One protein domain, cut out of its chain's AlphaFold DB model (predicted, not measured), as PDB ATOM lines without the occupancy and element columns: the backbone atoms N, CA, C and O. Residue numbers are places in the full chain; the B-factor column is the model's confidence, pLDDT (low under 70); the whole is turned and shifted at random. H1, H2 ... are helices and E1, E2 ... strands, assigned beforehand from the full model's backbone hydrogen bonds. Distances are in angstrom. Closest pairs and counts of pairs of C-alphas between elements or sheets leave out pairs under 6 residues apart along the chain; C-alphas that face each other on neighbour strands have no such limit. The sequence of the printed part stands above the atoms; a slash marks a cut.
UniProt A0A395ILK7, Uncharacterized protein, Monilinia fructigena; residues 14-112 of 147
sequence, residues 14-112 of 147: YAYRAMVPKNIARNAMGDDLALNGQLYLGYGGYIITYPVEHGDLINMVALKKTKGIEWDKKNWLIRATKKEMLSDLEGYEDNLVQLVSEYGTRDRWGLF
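Overview. This is residues 14 to 112 of the 147 residues of an uncharacterized protein of Monilinia fructigena (UniProt A0A395ILK7). One strongly twisted sheet of six strands makes a slanting wall, with its long strands E3, E4 and E1 near the middle of the domain and the short strands E6 and E5 turned well away from E2 at the far edge. H4 crosses over one face of this wall with H3 next to it, the small helices H1 and H2 sit together at one end of the long strands, and the long link of residues 66 to 76 loops out at the opposite end. The printed part has 99 residues, with four named helices and six named strands in the order E1 H1 H2 E2 E3 E4 E5 H3 H4 E6. The sheet's order is E2 E3 E4 E1 E6 E5, all antiparallel, and the class is mixed, helices and strands. The whole is compact, with a radius of gyration of the C-alphas of 13.4 A, and only just elongated, spanning 40 by 27 by 21 A.

Arrangement. The sheet runs from E2, residues 38 to 42, through E3, residues 45 to 52, E4, residues 57 to 65, E1, residues 14 to 21, and E6, residues 107 to 112, to E5, residues 77 to 79. From edge to edge its strands' lines turn by 114 degrees. E2, E3 and E4 form a meander, each strand the antiparallel neighbour of the one before; E2 and E3 are a hairpin, as are E3 and E4. N 40 and O 47 are 2.8 A apart between E2 and E3, and N 48 and O 61 are 2.9 A apart between E3 and E4, both within hydrogen-bond range. So are N 16 and O 62, at 2.8 A, between E4 and E1. E6 is staggered: it pairs with E5 over residues 107 to 109, where N 108 and O 78 are 2.8 A apart, and with E1 over residues 109 to 110, where N 109 and O 15 are 2.8 A apart. H4, residues 94 to 103, is on the sheet at a height of 8.6 A, over E4 and only just over E3 and E1, with 3 C-alphas on each of these two. It runs across the strands, at 78 degrees to E4 on the local plane. H1, residues 22 to 29, stands up from the sheet, its line rising 67 degrees; H1 and H4 on one face of the sheet make two layers, helices over strands. H1 and H4 touch at the C-alphas of Ala 28 and Asn 95, 5.8 A apart, at a shallow tilt of 28 degrees, opposite ways. H3, residues 82 to 88, only grazes the sheet and forms a helical hairpin with H4, at a steep tilt of 43 degrees; their closest C-alphas, of Lys 82 and Ser 101, are 5.7 A apart. H2, residues 31 to 34, also only grazes the sheet; it touches H1, with the C-alphas of Arg 26 and Ala 34 closest at 5.3 A. H1, H3 and H4 have every O i to N i+4 pair within hydrogen-bond range; H2 is too short for one.

Along the chain. E1 begins at C-alpha 14, (48.641, -39.314, 3.017), and is 23.5 A long. E4, the longest strand, measures 26.1 A, E3 22.5 A, E6 15.6 A and E2 13.1 A; E5 has three residues. H4, the longest helix, begins at C-alpha 94, (48.000, -59.426, -0.802), and measures 14.1 A. H1 measures 10.5 A and H3 10.0 A; H2 has four residues. E6 ends at C-alpha 112, (51.860, -31.639, 6.166).

Size, cuts and confidence. The two C-alphas farthest apart, of Asp 31 and Lys 74, are 40.6 A apart. The link from E4 to E5, of 11 residues, is long, and the other links are tight. The printed part has no cut; its mean pLDDT is 95.0, and no printed residue is under 70.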
ATOM      1  N   TYR A  14      49.510 -38.966   1.899       96.44
ATOM      2  CA  TYR A  14      48.641 -39.314   3.017       96.44
ATOM      3  C   TYR A  14      48.887 -40.738   3.499       96.44
ATOM      4  O   TYR A  14      49.539 -41.531   2.816       96.44
ATOM      5  N   ALA A  15      48.369 -41.054   4.684       97.62
ATOM      6  CA  ALA A  15      48.533 -42.351   5.318       97.62
ATOM      7  C   ALA A  15      47.201 -42.999   5.715       97.62
ATOM      8  O   ALA A  15      46.277 -42.326   6.172       97.62
ATOM      9  N   TYR A  16      47.152 -44.321   5.615       98.06
ATOM     10  CA  TYR A  16      46.214 -45.185   6.321       98.06
ATOM     11  C   TYR A  16      46.910 -45.774   7.545       98.06
ATOM     12  O   TYR A  16      48.094 -46.110   7.476       98.06
ATOM     13  N   ARG A  17      46.196 -45.913   8.664       98.25
ATOM     14  CA  ARG A  17      46.740 -46.476   9.912       98.25
ATOM     15  C   ARG A  17      45.911 -47.681  10.321       98.25
ATOM     16  O   ARG A  17      44.690 -47.601  10.275       98.25
ATOM     17  N   ALA A  18      46.552 -48.768  10.725       98.31
ATOM     18  CA  ALA A  18      45.892 -49.989  11.171       98.31
ATOM     19  C   ALA A  18      46.571 -50.548  12.422       98.31
ATOM     20  O   ALA A  18      47.778 -50.394  12.605       98.31
ATOM     21  N   MET A  19      45.782 -51.220  13.256       98.38
ATOM     22  CA  MET A  19      46.258 -51.958  14.424       98.38
ATOM     23  C   MET A  19      45.799 -53.404  14.280       98.38
ATOM     24  O   MET A  19      44.606 -53.688  14.364       98.38
ATOM     25  N   VAL A  20      46.739 -54.310  14.025       98.50
ATOM     26  CA  VAL A  20      46.444 -55.718  13.731       98.50
ATOM     27  C   VAL A  20      46.809 -56.585  14.936       98.50
ATOM     28  O   VAL A  20      47.937 -56.488  15.419       98.50
ATOM     29  N   PRO A  21      45.917 -57.466  15.421       98.50
ATOM     30  CA  PRO A  21      46.258 -58.422  16.470       98.50
ATOM     31  C   PRO A  21      47.425 -59.337  16.077       98.50
ATOM     32  O   PRO A  21      47.478 -59.848  14.955       98.50
ATOM     33  N   LYS A  22      48.337 -59.597  17.020       98.00
ATOM     34  CA  LYS A  22      49.548 -60.410  16.817       98.00
ATOM     35  C   LYS A  22      49.286 -61.736  16.108       98.00
ATOM     36  O   LYS A  22      49.983 -62.076  15.161       98.00
ATOM     37  N   ASN A  23      48.303 -62.504  16.571       98.12
ATOM     38  CA  ASN A  23      47.976 -63.816  16.005       98.12
ATOM     39  C   ASN A  23      47.546 -63.722  14.533       98.12
ATOM     40  O   ASN A  23      47.951 -64.554  13.729       98.12
ATOM     41  N   ILE A  24      46.779 -62.692  14.174       98.50
ATOM     42  CA  ILE A  24      46.356 -62.441  12.797       98.50
ATOM     43  C   ILE A  24      47.563 -62.083  11.926       98.50
ATOM     44  O   ILE A  24      47.752 -62.688  10.874       98.50
ATOM     45  N   ALA A  25      48.413 -61.160  12.385       98.00
ATOM     46  CA  ALA A  25      49.610 -60.752  11.651       98.00
ATOM     47  C   ALA A  25      50.596 -61.918  11.448       98.00
ATOM     48  O   ALA A  25      51.097 -62.111  10.343       98.00
ATOM     49  N   ARG A  26      50.829 -62.731  12.488       98.06
ATOM     50  CA  ARG A  26      51.692 -63.924  12.423       98.06
ATOM     51  C   ARG A  26      51.173 -64.959  11.433       98.06
ATOM     52  O   ARG A  26      51.953 -65.497  10.660       98.06
ATOM     53  N   ASN A  27      49.866 -65.215  11.430       98.12
ATOM     54  CA  ASN A  27      49.267 -66.159  10.487       98.12
ATOM     55  C   ASN A  27      49.379 -65.673   9.034       98.12
ATOM     56  O   ASN A  27      49.523 -66.492   8.135       98.12
ATOM     57  N   ALA A  28      49.307 -64.358   8.816       97.62
ATOM     58  CA  ALA A  28      49.335 -63.761   7.485       97.62
ATOM     59  C   ALA A  28      50.758 -63.603   6.917       97.62
ATOM     60  O   ALA A  28      50.959 -63.796   5.725       97.62
ATOM     61  N   MET A  29      51.746 -63.254   7.750       96.62
ATOM     62  CA  MET A  29      53.095 -62.874   7.288       96.62
ATOM     63  C   MET A  29      54.229 -63.752   7.840       96.62
ATOM     64  O   MET A  29      55.375 -63.603   7.423       96.62
ATOM     65  N   GLY A  30      53.942 -64.652   8.783       97.12
ATOM     66  CA  GLY A  30      54.956 -65.386   9.541       97.12
ATOM     67  C   GLY A  30      55.581 -64.562  10.675       97.12
ATOM     68  O   GLY A  30      55.431 -63.342  10.756       97.12
ATOM     69  N   ASP A  31      56.282 -65.248  11.578       96.62
ATOM     70  CA  ASP A  31      56.818 -64.652  12.810       96.62
ATOM     71  C   ASP A  31      57.890 -63.584  12.538       96.62
ATOM     72  O   ASP A  31      57.831 -62.509  13.135       96.62
ATOM     73  N   ASP A  32      58.818 -63.841  11.612       95.44
ATOM     74  CA  ASP A  32      59.952 -62.946  11.331       95.44
ATOM     75  C   ASP A  32      59.504 -61.567  10.826       95.44
ATOM     76  O   ASP A  32      60.044 -60.531  11.224       95.44
ATOM     77  N   LEU A  33      58.491 -61.546   9.954       96.69
ATOM     78  CA  LEU A  33      57.943 -60.310   9.400       96.69
ATOM     79  C   LEU A  33      56.957 -59.643  10.360       96.69
ATOM     80  O   LEU A  33      56.954 -58.420  10.472       96.69
ATOM     81  N   ALA A  34      56.129 -60.419  11.065       96.88
ATOM     82  CA  ALA A  34      55.104 -59.867  11.947       96.88
ATOM     83  C   ALA A  34      55.669 -59.296  13.254       96.88
ATOM     84  O   ALA A  34      55.108 -58.341  13.783       96.88
ATOM     85  N   LEU A  35      56.744 -59.873  13.798       95.44
ATOM     86  CA  LEU A  35      57.263 -59.535  15.130       95.44
ATOM     87  C   LEU A  35      58.496 -58.623  15.097       95.44
ATOM     88  O   LEU A  35      59.160 -58.455  16.120       95.44
ATOM     89  N   ASN A  36      58.788 -58.013  13.950       96.69
ATOM     90  CA  ASN A  36      59.876 -57.056  13.788       96.69
ATOM     91  C   ASN A  36      59.407 -55.814  13.014       96.69
ATOM     92  O   ASN A  36      58.348 -55.816  12.389       96.69
ATOM     93  N   GLY A  37      60.192 -54.739  13.071       97.25
ATOM     94  CA  GLY A  37      59.965 -53.554  12.253       97.25
ATOM     95  C   GLY A  37      60.275 -53.836  10.783       97.25
ATOM     96  O   GLY A  37      61.385 -54.261  10.471       97.25
ATOM     97  N   GLN A  38      59.324 -53.581   9.885       98.12
ATOM     98  CA  GLN A  38      59.489 -53.785   8.442       98.12
ATOM     99  C   GLN A  38      59.117 -52.532   7.654       98.12
ATOM    100  O   GLN A  38      58.224 -51.776   8.040       98.12
ATOM    101  N   LEU A  39      59.789 -52.339   6.518       97.88
ATOM    102  CA  LEU A  39      59.497 -51.284   5.552       97.88
ATOM    103  C   LEU A  39      59.332 -51.902   4.158       97.88
ATOM    104  O   LEU A  39      60.308 -52.269   3.508       97.88
ATOM    105  N   TYR A  40      58.090 -51.995   3.696       97.94
ATOM    106  CA  TYR A  40      57.728 -52.523   2.385       97.94
ATOM    107  C   TYR A  40      57.642 -51.375   1.385       97.94
ATOM    108  O   TYR A  40      56.760 -50.519   1.477       97.94
ATOM    109  N   LEU A  41      58.577 -51.336   0.439       97.38
ATOM    110  CA  LEU A  41      58.689 -50.260  -0.541       97.38
ATOM    111  C   LEU A  41      57.876 -50.577  -1.798       97.38
ATOM    112  O   LEU A  41      57.958 -51.681  -2.331       97.38
ATOM    113  N   GLY A  42      57.150 -49.584  -2.304       94.81
ATOM    114  CA  GLY A  42      56.450 -49.664  -3.581       94.81
ATOM    115  C   GLY A  42      56.547 -48.356  -4.359       94.81
ATOM    116  O   GLY A  42      57.061 -47.341  -3.882       94.81
ATOM    117  N   TYR A  43      56.058 -48.355  -5.597       92.75
ATOM    118  CA  TYR A  43      56.093 -47.142  -6.404       92.75
ATOM    119  C   TYR A  43      55.077 -46.112  -5.888       92.75
ATOM    120  O   TYR A  43      53.868 -46.346  -5.867       92.75
ATOM    121  N   GLY A  44      55.573 -44.942  -5.482       93.12
ATOM    122  CA  GLY A  44      54.732 -43.854  -4.983       93.12
ATOM    123  C   GLY A  44      54.171 -44.082  -3.576       93.12
ATOM    124  O   GLY A  44      53.164 -43.468  -3.236       93.12
ATOM    125  N   GLY A  45      54.786 -44.936  -2.758       95.75
ATOM    126  CA  GLY A  45      54.362 -45.166  -1.378       95.75
ATOM    127  C   GLY A  45      55.238 -46.178  -0.648       95.75
ATOM    128  O   GLY A  45      56.206 -46.691  -1.206       95.75
ATOM    129  N   TYR A  46      54.884 -46.467   0.599       97.88
ATOM    130  CA  TYR A  46      55.441 -47.591   1.349       97.88
ATOM    131  C   TYR A  46      54.487 -48.005   2.469       97.88
ATOM    132  O   TYR A  46      53.655 -47.208   2.911       97.88
ATOM    133  N   ILE A  47      54.637 -49.229   2.965       98.44
ATOM    134  CA  ILE A  47      53.974 -49.709   4.178       98.44
ATOM    135  C   ILE A  47      55.051 -49.929   5.236       98.44
ATOM    136  O   ILE A  47      56.043 -50.602   4.975       98.44
ATOM    137  N   ILE A  48      54.875 -49.355   6.422       98.44
ATOM    138  CA  ILE A  48      55.731 -49.614   7.582       98.44
ATOM    139  C   ILE A  48      54.935 -50.373   8.636       98.44
ATOM    140  O   ILE A  48      53.784 -50.026   8.913       98.44
ATOM    141  N   THR A  49      55.538 -51.399   9.225       98.38
ATOM    142  CA  THR A  49      54.929 -52.199  10.290       98.38
ATOM    143  C   THR A  49      55.889 -52.329  11.459       98.38
ATOM    144  O   THR A  49      57.104 -52.328  11.263       98.38
ATOM    145  N   TYR A  50      55.366 -52.389  12.680       98.31
ATOM    146  CA  TYR A  50      56.163 -52.691  13.867       98.31
ATOM    147  C   TYR A  50      55.277 -53.149  15.035       98.31
ATOM    148  O   TYR A  50      54.147 -52.666  15.178       98.31
ATOM    149  N   PRO A  51      55.776 -54.064  15.887       98.19
ATOM    150  CA  PRO A  51      55.078 -54.474  17.096       98.19
ATOM    151  C   PRO A  51      55.006 -53.329  18.114       98.19
ATOM    152  O   PRO A  51      55.959 -52.577  18.311       98.19
ATOM    153  N   VAL A  52      53.868 -53.228  18.789       98.12
ATOM    154  CA  VAL A  52      53.588 -52.324  19.913       98.12
ATOM    155  C   VAL A  52      52.837 -53.100  20.995       98.12
ATOM    156  O   VAL A  52      52.513 -54.268  20.793       98.12
ATOM    157  N   GLU A  53      52.581 -52.481  22.152       97.38
ATOM    158  CA  GLU A  53      51.856 -53.126  23.262       97.38
ATOM    159  C   GLU A  53      52.467 -54.493  23.622       97.38
ATOM    160  O   GLU A  53      51.843 -55.538  23.477       97.38
ATOM    161  N   HIS A  54      53.765 -54.505  23.950       95.25
ATOM    162  CA  HIS A  54      54.533 -55.731  24.231       95.25
ATOM    163  C   HIS A  54      54.476 -56.810  23.121       95.25
ATOM    164  O   HIS A  54      54.790 -57.978  23.350       95.25
ATOM    165  N   GLY A  55      54.141 -56.407  21.891       94.69
ATOM    166  CA  GLY A  55      54.030 -57.273  20.724       94.69
ATOM    167  C   GLY A  55      52.658 -57.914  20.535       94.69
ATOM    168  O   GLY A  55      52.545 -58.789  19.679       94.69
ATOM    169  N   ASP A  56      51.637 -57.511  21.295       97.62
ATOM    170  CA  ASP A  56      50.263 -58.010  21.151       97.62
ATOM    171  C   ASP A  56      49.507 -57.347  19.994       97.62
ATOM    172  O   ASP A  56      48.575 -57.934  19.433       97.62
ATOM    173  N   LEU A  57      49.957 -56.163  19.572       98.44
ATOM    174  CA  LEU A  57      49.451 -55.465  18.397       98.44
ATOM    175  C   LEU A  57      50.589 -55.122  17.438       98.44
ATOM    176  O   LEU A  57      51.684 -54.748  17.850       98.44
ATOM    177  N   ILE A  58      50.304 -55.200  16.143       98.56
ATOM    178  CA  ILE A  58      51.182 -54.727  15.078       98.56
ATOM    179  C   ILE A  58      50.591 -53.429  14.541       98.56
ATOM    180  O   ILE A  58      49.508 -53.423  13.949       98.56
ATOM    181  N   ASN A  59      51.297 -52.321  14.757       98.69
ATOM    182  CA  ASN A  59      50.947 -51.053  14.139       98.69
ATOM    183  C   ASN A  59      51.403 -51.083  12.679       98.69
ATOM    184  O   ASN A  59      52.573 -51.344  12.401       98.69
ATOM    185  N   MET A  60      50.496 -50.780  11.754       98.62
ATOM    186  CA  MET A  60      50.791 -50.665  10.329       98.62
ATOM    187  C   MET A  60      50.414 -49.273   9.832       98.62
ATOM    188  O   MET A  60      49.333 -48.761  10.133       98.62
ATOM    189  N   VAL A  61      51.289 -48.658   9.041       98.56
ATOM    190  CA  VAL A  61      51.020 -47.376   8.384       98.56
ATOM    191  C   VAL A  61      51.335 -47.517   6.906       98.56
ATOM    192  O   VAL A  61      52.475 -47.790   6.538       98.56
ATOM    193  N   ALA A  62      50.328 -47.328   6.062       98.25
ATOM    194  CA  ALA A  62      50.470 -47.390   4.616       98.25
ATOM    195  C   ALA A  62      50.388 -45.982   4.036       98.25
ATOM    196  O   ALA A  62      49.375 -45.304   4.201       98.25
ATOM    197  N   LEU A  63      51.455 -45.529   3.386       97.56
ATOM    198  CA  LEU A  63      51.552 -44.200   2.807       97.56
ATOM    199  C   LEU A  63      51.384 -44.254   1.298       97.56
ATOM    200  O   LEU A  63      51.953 -45.115   0.624       97.56
ATOM    201  N   LYS A  64      50.678 -43.259   0.772       95.69
ATOM    202  CA  LYS A  64      50.467 -43.069  -0.655       95.69
ATOM    203  C   LYS A  64      50.773 -41.630  -1.034       95.69
ATOM    204  O   LYS A  64      50.199 -40.689  -0.482       95.69
ATOM    205  N   LYS A  65      51.667 -41.465  -2.007       95.31
ATOM    206  CA  LYS A  65      51.888 -40.197  -2.692       95.31
ATOM    207  C   LYS A  65      50.762 -39.971  -3.695       95.31
ATOM    208  O   LYS A  65      50.386 -40.876  -4.439       95.31
ATOM    209  N   THR A  66      50.259 -38.750  -3.742       92.06
ATOM    210  CA  THR A  66      49.208 -38.305  -4.649       92.06
ATOM    211  C   THR A  66      49.610 -36.995  -5.311       92.06
ATOM    212  O   THR A  66      50.383 -36.226  -4.757       92.06
ATOM    213  N   LYS A  67      49.109 -36.737  -6.515       81.69
ATOM    214  CA  LYS A  67      49.226 -35.431  -7.169       81.69
ATOM    215  C   LYS A  67      47.831 -34.973  -7.558       81.69
ATOM    216  O   LYS A  67      47.069 -35.761  -8.109       81.69
ATOM    217  N   GLY A  68      47.519 -33.707  -7.296       71.12
ATOM    218  CA  GLY A  68      46.256 -33.095  -7.723       71.12
ATOM    219  C   GLY A  68      45.074 -33.296  -6.773       71.12
ATOM    220  O   GLY A  68      43.945 -33.029  -7.167       71.12
ATOM    221  N   ILE A  69      45.315 -33.739  -5.534       78.25
ATOM    222  CA  ILE A  69      44.316 -33.648  -4.464       78.25
ATOM    223  C   ILE A  69      44.601 -32.372  -3.680       78.25
ATOM    224  O   ILE A  69      45.659 -32.246  -3.064       78.25
ATOM    225  N   GLU A  70      43.656 -31.437  -3.687       78.38
ATOM    226  CA  GLU A  70      43.671 -30.343  -2.722       78.38
ATOM    227  C   GLU A  70      43.193 -30.871  -1.369       78.38
ATOM    228  O   GLU A  70      42.121 -31.467  -1.259       78.38
ATOM    229  N   TRP A  71      44.013 -30.677  -0.337       88.62
ATOM    230  CA  TRP A  71      43.673 -31.080   1.021       88.62
ATOM    231  C   TRP A  71      43.121 -29.890   1.799       88.62
ATOM    232  O   TRP A  71      43.753 -28.831   1.853       88.62
ATOM    233  N   ASP A  72      41.967 -30.066   2.443       81.25
ATOM    234  CA  ASP A  72      41.430 -29.045   3.339       81.25
ATOM    235  C   ASP A  72      42.365 -28.863   4.543       81.25
ATOM    236  O   ASP A  72      42.473 -29.725   5.417       81.25
ATOM    237  N   LYS A  73      43.018 -27.702   4.621       71.38
ATOM    238  CA  LYS A  73      43.943 -27.363   5.710       71.38
ATOM    239  C   LYS A  73      43.288 -27.383   7.093       71.38
ATOM    240  O   LYS A  73      44.009 -27.459   8.084       71.38
ATOM    241  N   LYS A  74      41.954 -27.310   7.179       80.69
ATOM    242  CA  LYS A  74      41.204 -27.388   8.442       80.69
ATOM    243  C   LYS A  74      40.881 -28.822   8.861       80.69
ATOM    244  O   LYS A  74      40.662 -29.053  10.043       80.69
ATOM    245  N   ASN A  75      40.874 -29.771   7.923       86.88
ATOM    246  CA  ASN A  75      40.494 -31.163   8.156       86.88
ATOM    247  C   ASN A  75      41.572 -32.115   7.629       86.88
ATOM    248  O   ASN A  75      41.580 -32.520   6.467       86.88
ATOM    249  N   TRP A  76      42.493 -32.513   8.507       91.56
ATOM    250  CA  TRP A  76      43.621 -33.378   8.132       91.56
ATOM    251  C   TRP A  76      43.228 -34.857   7.993       91.56
ATOM    252  O   TRP A  76      44.023 -35.669   7.527       91.56
ATOM    253  N   LEU A  77      41.990 -35.196   8.361       93.69
ATOM    254  CA  LEU A  77      41.391 -36.517   8.219       93.69
ATOM    255  C   LEU A  77      40.296 -36.461   7.157       93.69
ATOM    256  O   LEU A  77      39.326 -35.717   7.299       93.69
ATOM    257  N   ILE A  78      40.440 -37.271   6.113       93.00
ATOM    258  CA  ILE A  78      39.425 -37.426   5.070       93.00
ATOM    259  C   ILE A  78      38.952 -38.872   5.077       93.00
ATOM    260  O   ILE A  78      39.759 -39.790   4.936       93.00
ATOM    261  N   ARG A  79      37.638 -39.079   5.184       94.25
ATOM    262  CA  ARG A  79      37.048 -40.418   5.181       94.25
ATOM    263  C   ARG A  79      37.440 -41.181   3.907       94.25
ATOM    264  O   ARG A  79      37.511 -40.606   2.817       94.25
ATOM    265  N   ALA A  80      37.697 -42.472   4.061       93.44
ATOM    266  CA  ALA A  80      37.976 -43.395   2.975       93.44
ATOM    267  C   ALA A  80      37.194 -44.694   3.148       93.44
ATOM    268  O   ALA A  80      36.852 -45.130   4.249       93.44
ATOM    269  N   THR A  81      36.907 -45.329   2.029       95.44
ATOM    270  CA  THR A  81      36.260 -46.629   1.954       95.44
ATOM    271  C   THR A  81      37.305 -47.734   1.872       95.44
ATOM    272  O   THR A  81      38.431 -47.524   1.426       95.44
ATOM    273  N   LYS A  82      36.911 -48.964   2.229       95.31
ATOM    274  CA  LYS A  82      37.768 -50.142   2.019       95.31
ATOM    275  C   LYS A  82      38.189 -50.275   0.552       95.31
ATOM    276  O   LYS A  82      39.321 -50.638   0.272       95.31
ATOM    277  N   LYS A  83      37.281 -49.961  -0.379       96.31
ATOM    278  CA  LYS A  83      37.536 -50.041  -1.821       96.31
ATOM    279  C   LYS A  83      38.639 -49.074  -2.263       96.31
ATOM    280  O   LYS A  83      39.494 -49.471  -3.042       96.31
ATOM    281  N   GLU A  84      38.628 -47.842  -1.761       94.94
ATOM    282  CA  GLU A  84      39.693 -46.868  -2.037       94.94
ATOM    283  C   GLU A  84      41.029 -47.337  -1.456       94.94
ATOM    284  O   GLU A  84      42.021 -47.340  -2.173       94.94
ATOM    285  N   MET A  85      41.038 -47.845  -0.216       95.94
ATOM    286  CA  MET A  85      42.253 -48.403   0.396       95.94
ATOM    287  C   MET A  85      42.842 -49.549  -0.439       95.94
ATOM    288  O   MET A  85      44.042 -49.574  -0.684       95.94
ATOM    289  N   LEU A  86      42.000 -50.482  -0.896       96.31
ATOM    290  CA  LEU A  86      42.423 -51.584  -1.767       96.31
ATOM    291  C   LEU A  86      43.017 -51.073  -3.087       96.31
ATOM    292  O   LEU A  86      44.047 -51.572  -3.522       96.31
ATOM    293  N   SER A  87      42.393 -50.062  -3.699       95.31
ATOM    294  CA  SER A  87      42.888 -49.465  -4.942       95.31
ATOM    295  C   SER A  87      44.212 -48.719  -4.754       95.31
ATOM    296  O   SER A  87      45.070 -48.774  -5.628       95.31
ATOM    297  N   ASP A  88      44.398 -48.014  -3.637       95.19
ATOM    298  CA  ASP A  88      45.623 -47.246  -3.385       95.19
ATOM    299  C   ASP A  88      46.845 -48.139  -3.143       95.19
ATOM    300  O   ASP A  88      47.977 -47.727  -3.431       95.19
ATOM    301  N   LEU A  89      46.598 -49.338  -2.608       95.69
ATOM    302  CA  LEU A  89      47.597 -50.340  -2.240       95.69
ATOM    303  C   LEU A  89      47.751 -51.453  -3.288       95.69
ATOM    304  O   LEU A  89      48.413 -52.453  -3.023       95.69
ATOM    305  N   GLU A  90      47.181 -51.282  -4.481       94.94
ATOM    306  CA  GLU A  90      47.395 -52.198  -5.598       94.94
ATOM    307  C   GLU A  90      48.899 -52.353  -5.904       94.94
ATOM    308  O   GLU A  90      49.652 -51.374  -5.949       94.94
ATOM    309  N   GLY A  91      49.340 -53.598  -6.099       94.88
ATOM    310  CA  GLY A  91      50.734 -53.949  -6.386       94.88
ATOM    311  C   GLY A  91      51.600 -54.250  -5.157       94.88
ATOM    312  O   GLY A  91      52.733 -54.700  -5.327       94.88
ATOM    313  N   TYR A  92      51.090 -54.039  -3.940       97.38
ATOM    314  CA  TYR A  92      51.683 -54.625  -2.733       97.38
ATOM    315  C   TYR A  92      51.253 -56.086  -2.566       97.38
ATOM    316  O   TYR A  92      50.347 -56.563  -3.242       97.38
ATOM    317  N   GLU A  93      51.922 -56.796  -1.660       96.31
ATOM    318  CA  GLU A  93      51.597 -58.183  -1.333       96.31
ATOM    319  C   GLU A  93      50.199 -58.293  -0.688       96.31
ATOM    320  O   GLU A  93      49.810 -57.459   0.138       96.31
ATOM    321  N   ASP A  94      49.433 -59.309  -1.098       97.31
ATOM    322  CA  ASP A  94      48.000 -59.426  -0.802       97.31
ATOM    323  C   ASP A  94      47.690 -59.472   0.698       97.31
ATOM    324  O   ASP A  94      46.726 -58.836   1.144       97.31
ATOM    325  N   ASN A  95      48.504 -60.168   1.501       97.44
ATOM    326  CA  ASN A  95      48.303 -60.218   2.946       97.44
ATOM    327  C   ASN A  95      48.469 -58.827   3.571       97.44
ATOM    328  O   ASN A  95      47.628 -58.425   4.377       97.44
ATOM    329  N   LEU A  96      49.478 -58.042   3.175       96.94
ATOM    330  CA  LEU A  96      49.641 -56.661   3.656       96.94
ATOM    331  C   LEU A  96      48.424 -55.793   3.326       96.94
ATOM    332  O   LEU A  96      47.903 -55.085   4.195       96.94
ATOM    333  N   VAL A  97      47.954 -55.862   2.079       97.50
ATOM    334  CA  VAL A  97      46.793 -55.096   1.605       97.50
ATOM    335  C   VAL A  97      45.532 -55.490   2.376       97.50
ATOM    336  O   VAL A  97      44.761 -54.630   2.820       97.50
ATOM    337  N   GLN A  98      45.324 -56.789   2.594       97.62
ATOM    338  CA  GLN A  98      44.188 -57.300   3.350       97.62
ATOM    339  C   GLN A  98      44.225 -56.837   4.809       97.62
ATOM    340  O   GLN A  98      43.214 -56.346   5.313       97.62
ATOM    341  N   LEU A  99      45.379 -56.930   5.472       98.12
ATOM    342  CA  LEU A  99      45.539 -56.497   6.859       98.12
ATOM    343  C   LEU A  99      45.244 -55.002   7.024       98.12
ATOM    344  O   LEU A  99      44.436 -54.625   7.874       98.12
ATOM    345  N   VAL A 100      45.837 -54.150   6.181       97.69
ATOM    346  CA  VAL A 100      45.617 -52.698   6.250       97.69
ATOM    347  C   VAL A 100      44.165 -52.342   5.936       97.69
ATOM    348  O   VAL A 100      43.587 -51.499   6.614       97.69
ATOM    349  N   SER A 101      43.544 -52.972   4.938       96.56
ATOM    350  CA  SER A 101      42.165 -52.649   4.539       96.56
ATOM    351  C   SER A 101      41.095 -53.153   5.519       96.56
ATOM    352  O   SER A 101      40.020 -52.550   5.621       96.56
ATOM    353  N   GLU A 102      41.366 -54.239   6.246       97.31
ATOM    354  CA  GLU A 102      40.448 -54.808   7.236       97.31
ATOM    355  C   GLU A 102      40.554 -54.104   8.593       97.31
ATOM    356  O   GLU A 102      39.538 -53.680   9.141       97.31
ATOM    357  N   TYR A 103      41.776 -53.922   9.098       97.62
ATOM    358  CA  TYR A 103      42.041 -53.372  10.435       97.62
ATOM    359  C   TYR A 103      42.354 -51.871  10.429       97.62
ATOM    360  O   TYR A 103      42.594 -51.271  11.480       97.62
ATOM    361  N   GLY A 104      42.398 -51.256   9.249       93.81
ATOM    362  CA  GLY A 104      42.704 -49.845   9.101       93.81
ATOM    363  C   GLY A 104      41.561 -48.936   9.517       93.81
ATOM    364  O   GLY A 104      40.381 -49.193   9.259       93.81
ATOM    365  N   THR A 105      41.930 -47.798  10.099       91.44
ATOM    366  CA  THR A 105      41.034 -46.659  10.242       91.44
ATOM    367  C   THR A 105      40.529 -46.274   8.862       91.44
ATOM    368  O   THR A 105      41.308 -46.164   7.914       91.44
ATOM    369  N   ARG A 106      39.228 -46.016   8.746       93.81
ATOM    370  CA  ARG A 106      38.590 -45.613   7.488       93.81
ATOM    371  C   ARG A 106      38.845 -44.146   7.163       93.81
ATOM    372  O   ARG A 106      37.943 -43.466   6.710       93.81
ATOM    373  N   ASP A 107      40.051 -43.659   7.419       94.94
ATOM    374  CA  ASP A 107      40.454 -42.264   7.295       94.94
ATOM    375  C   ASP A 107      41.830 -42.191   6.631       94.94
ATOM    376  O   ASP A 107      42.753 -42.923   6.999       94.94
ATOM    377  N   ARG A 108      41.967 -41.287   5.661       95.31
ATOM    378  CA  ARG A 108      43.246 -40.833   5.122       95.31
ATOM    379  C   ARG A 108      43.753 -39.688   5.981       95.31
ATOM    380  O   ARG A 108      43.045 -38.703   6.185       95.31
ATOM    381  N   TRP A 109      44.988 -39.816   6.438       96.44
ATOM    382  CA  TRP A 109      45.698 -38.815   7.220       96.44
ATOM    383  C   TRP A 109      46.593 -38.009   6.291       96.44
ATOM    384  O   TRP A 109      47.597 -38.533   5.813       96.44
ATOM    385  N   GLY A 110      46.232 -36.760   6.020       96.00
ATOM    386  CA  GLY A 110      47.044 -35.869   5.199       96.00
ATOM    387  C   GLY A 110      48.336 -35.523   5.925       96.00
ATOM    388  O   GLY A 110      48.304 -35.162   7.101       96.00
ATOM    389  N   LEU A 111      49.473 -35.645   5.243       95.56
ATOM    390  CA  LEU A 111      50.766 -35.270   5.802       95.56
ATOM    391  C   LEU A 111      51.107 -33.846   5.384       95.56
ATOM    392  O   LEU A 111      51.019 -33.501   4.207       95.56
ATOM    393  N   PHE A 112      51.506 -33.037   6.360       94.94
ATOM    394  CA  PHE A 112      51.860 -31.639   6.166       94.94
ATOM    395  C   PHE A 112      53.267 -31.372   6.697       94.94
ATOM    396  O   PHE A 112      53.680 -31.967   7.693       94.94
TER     397      PHE A 112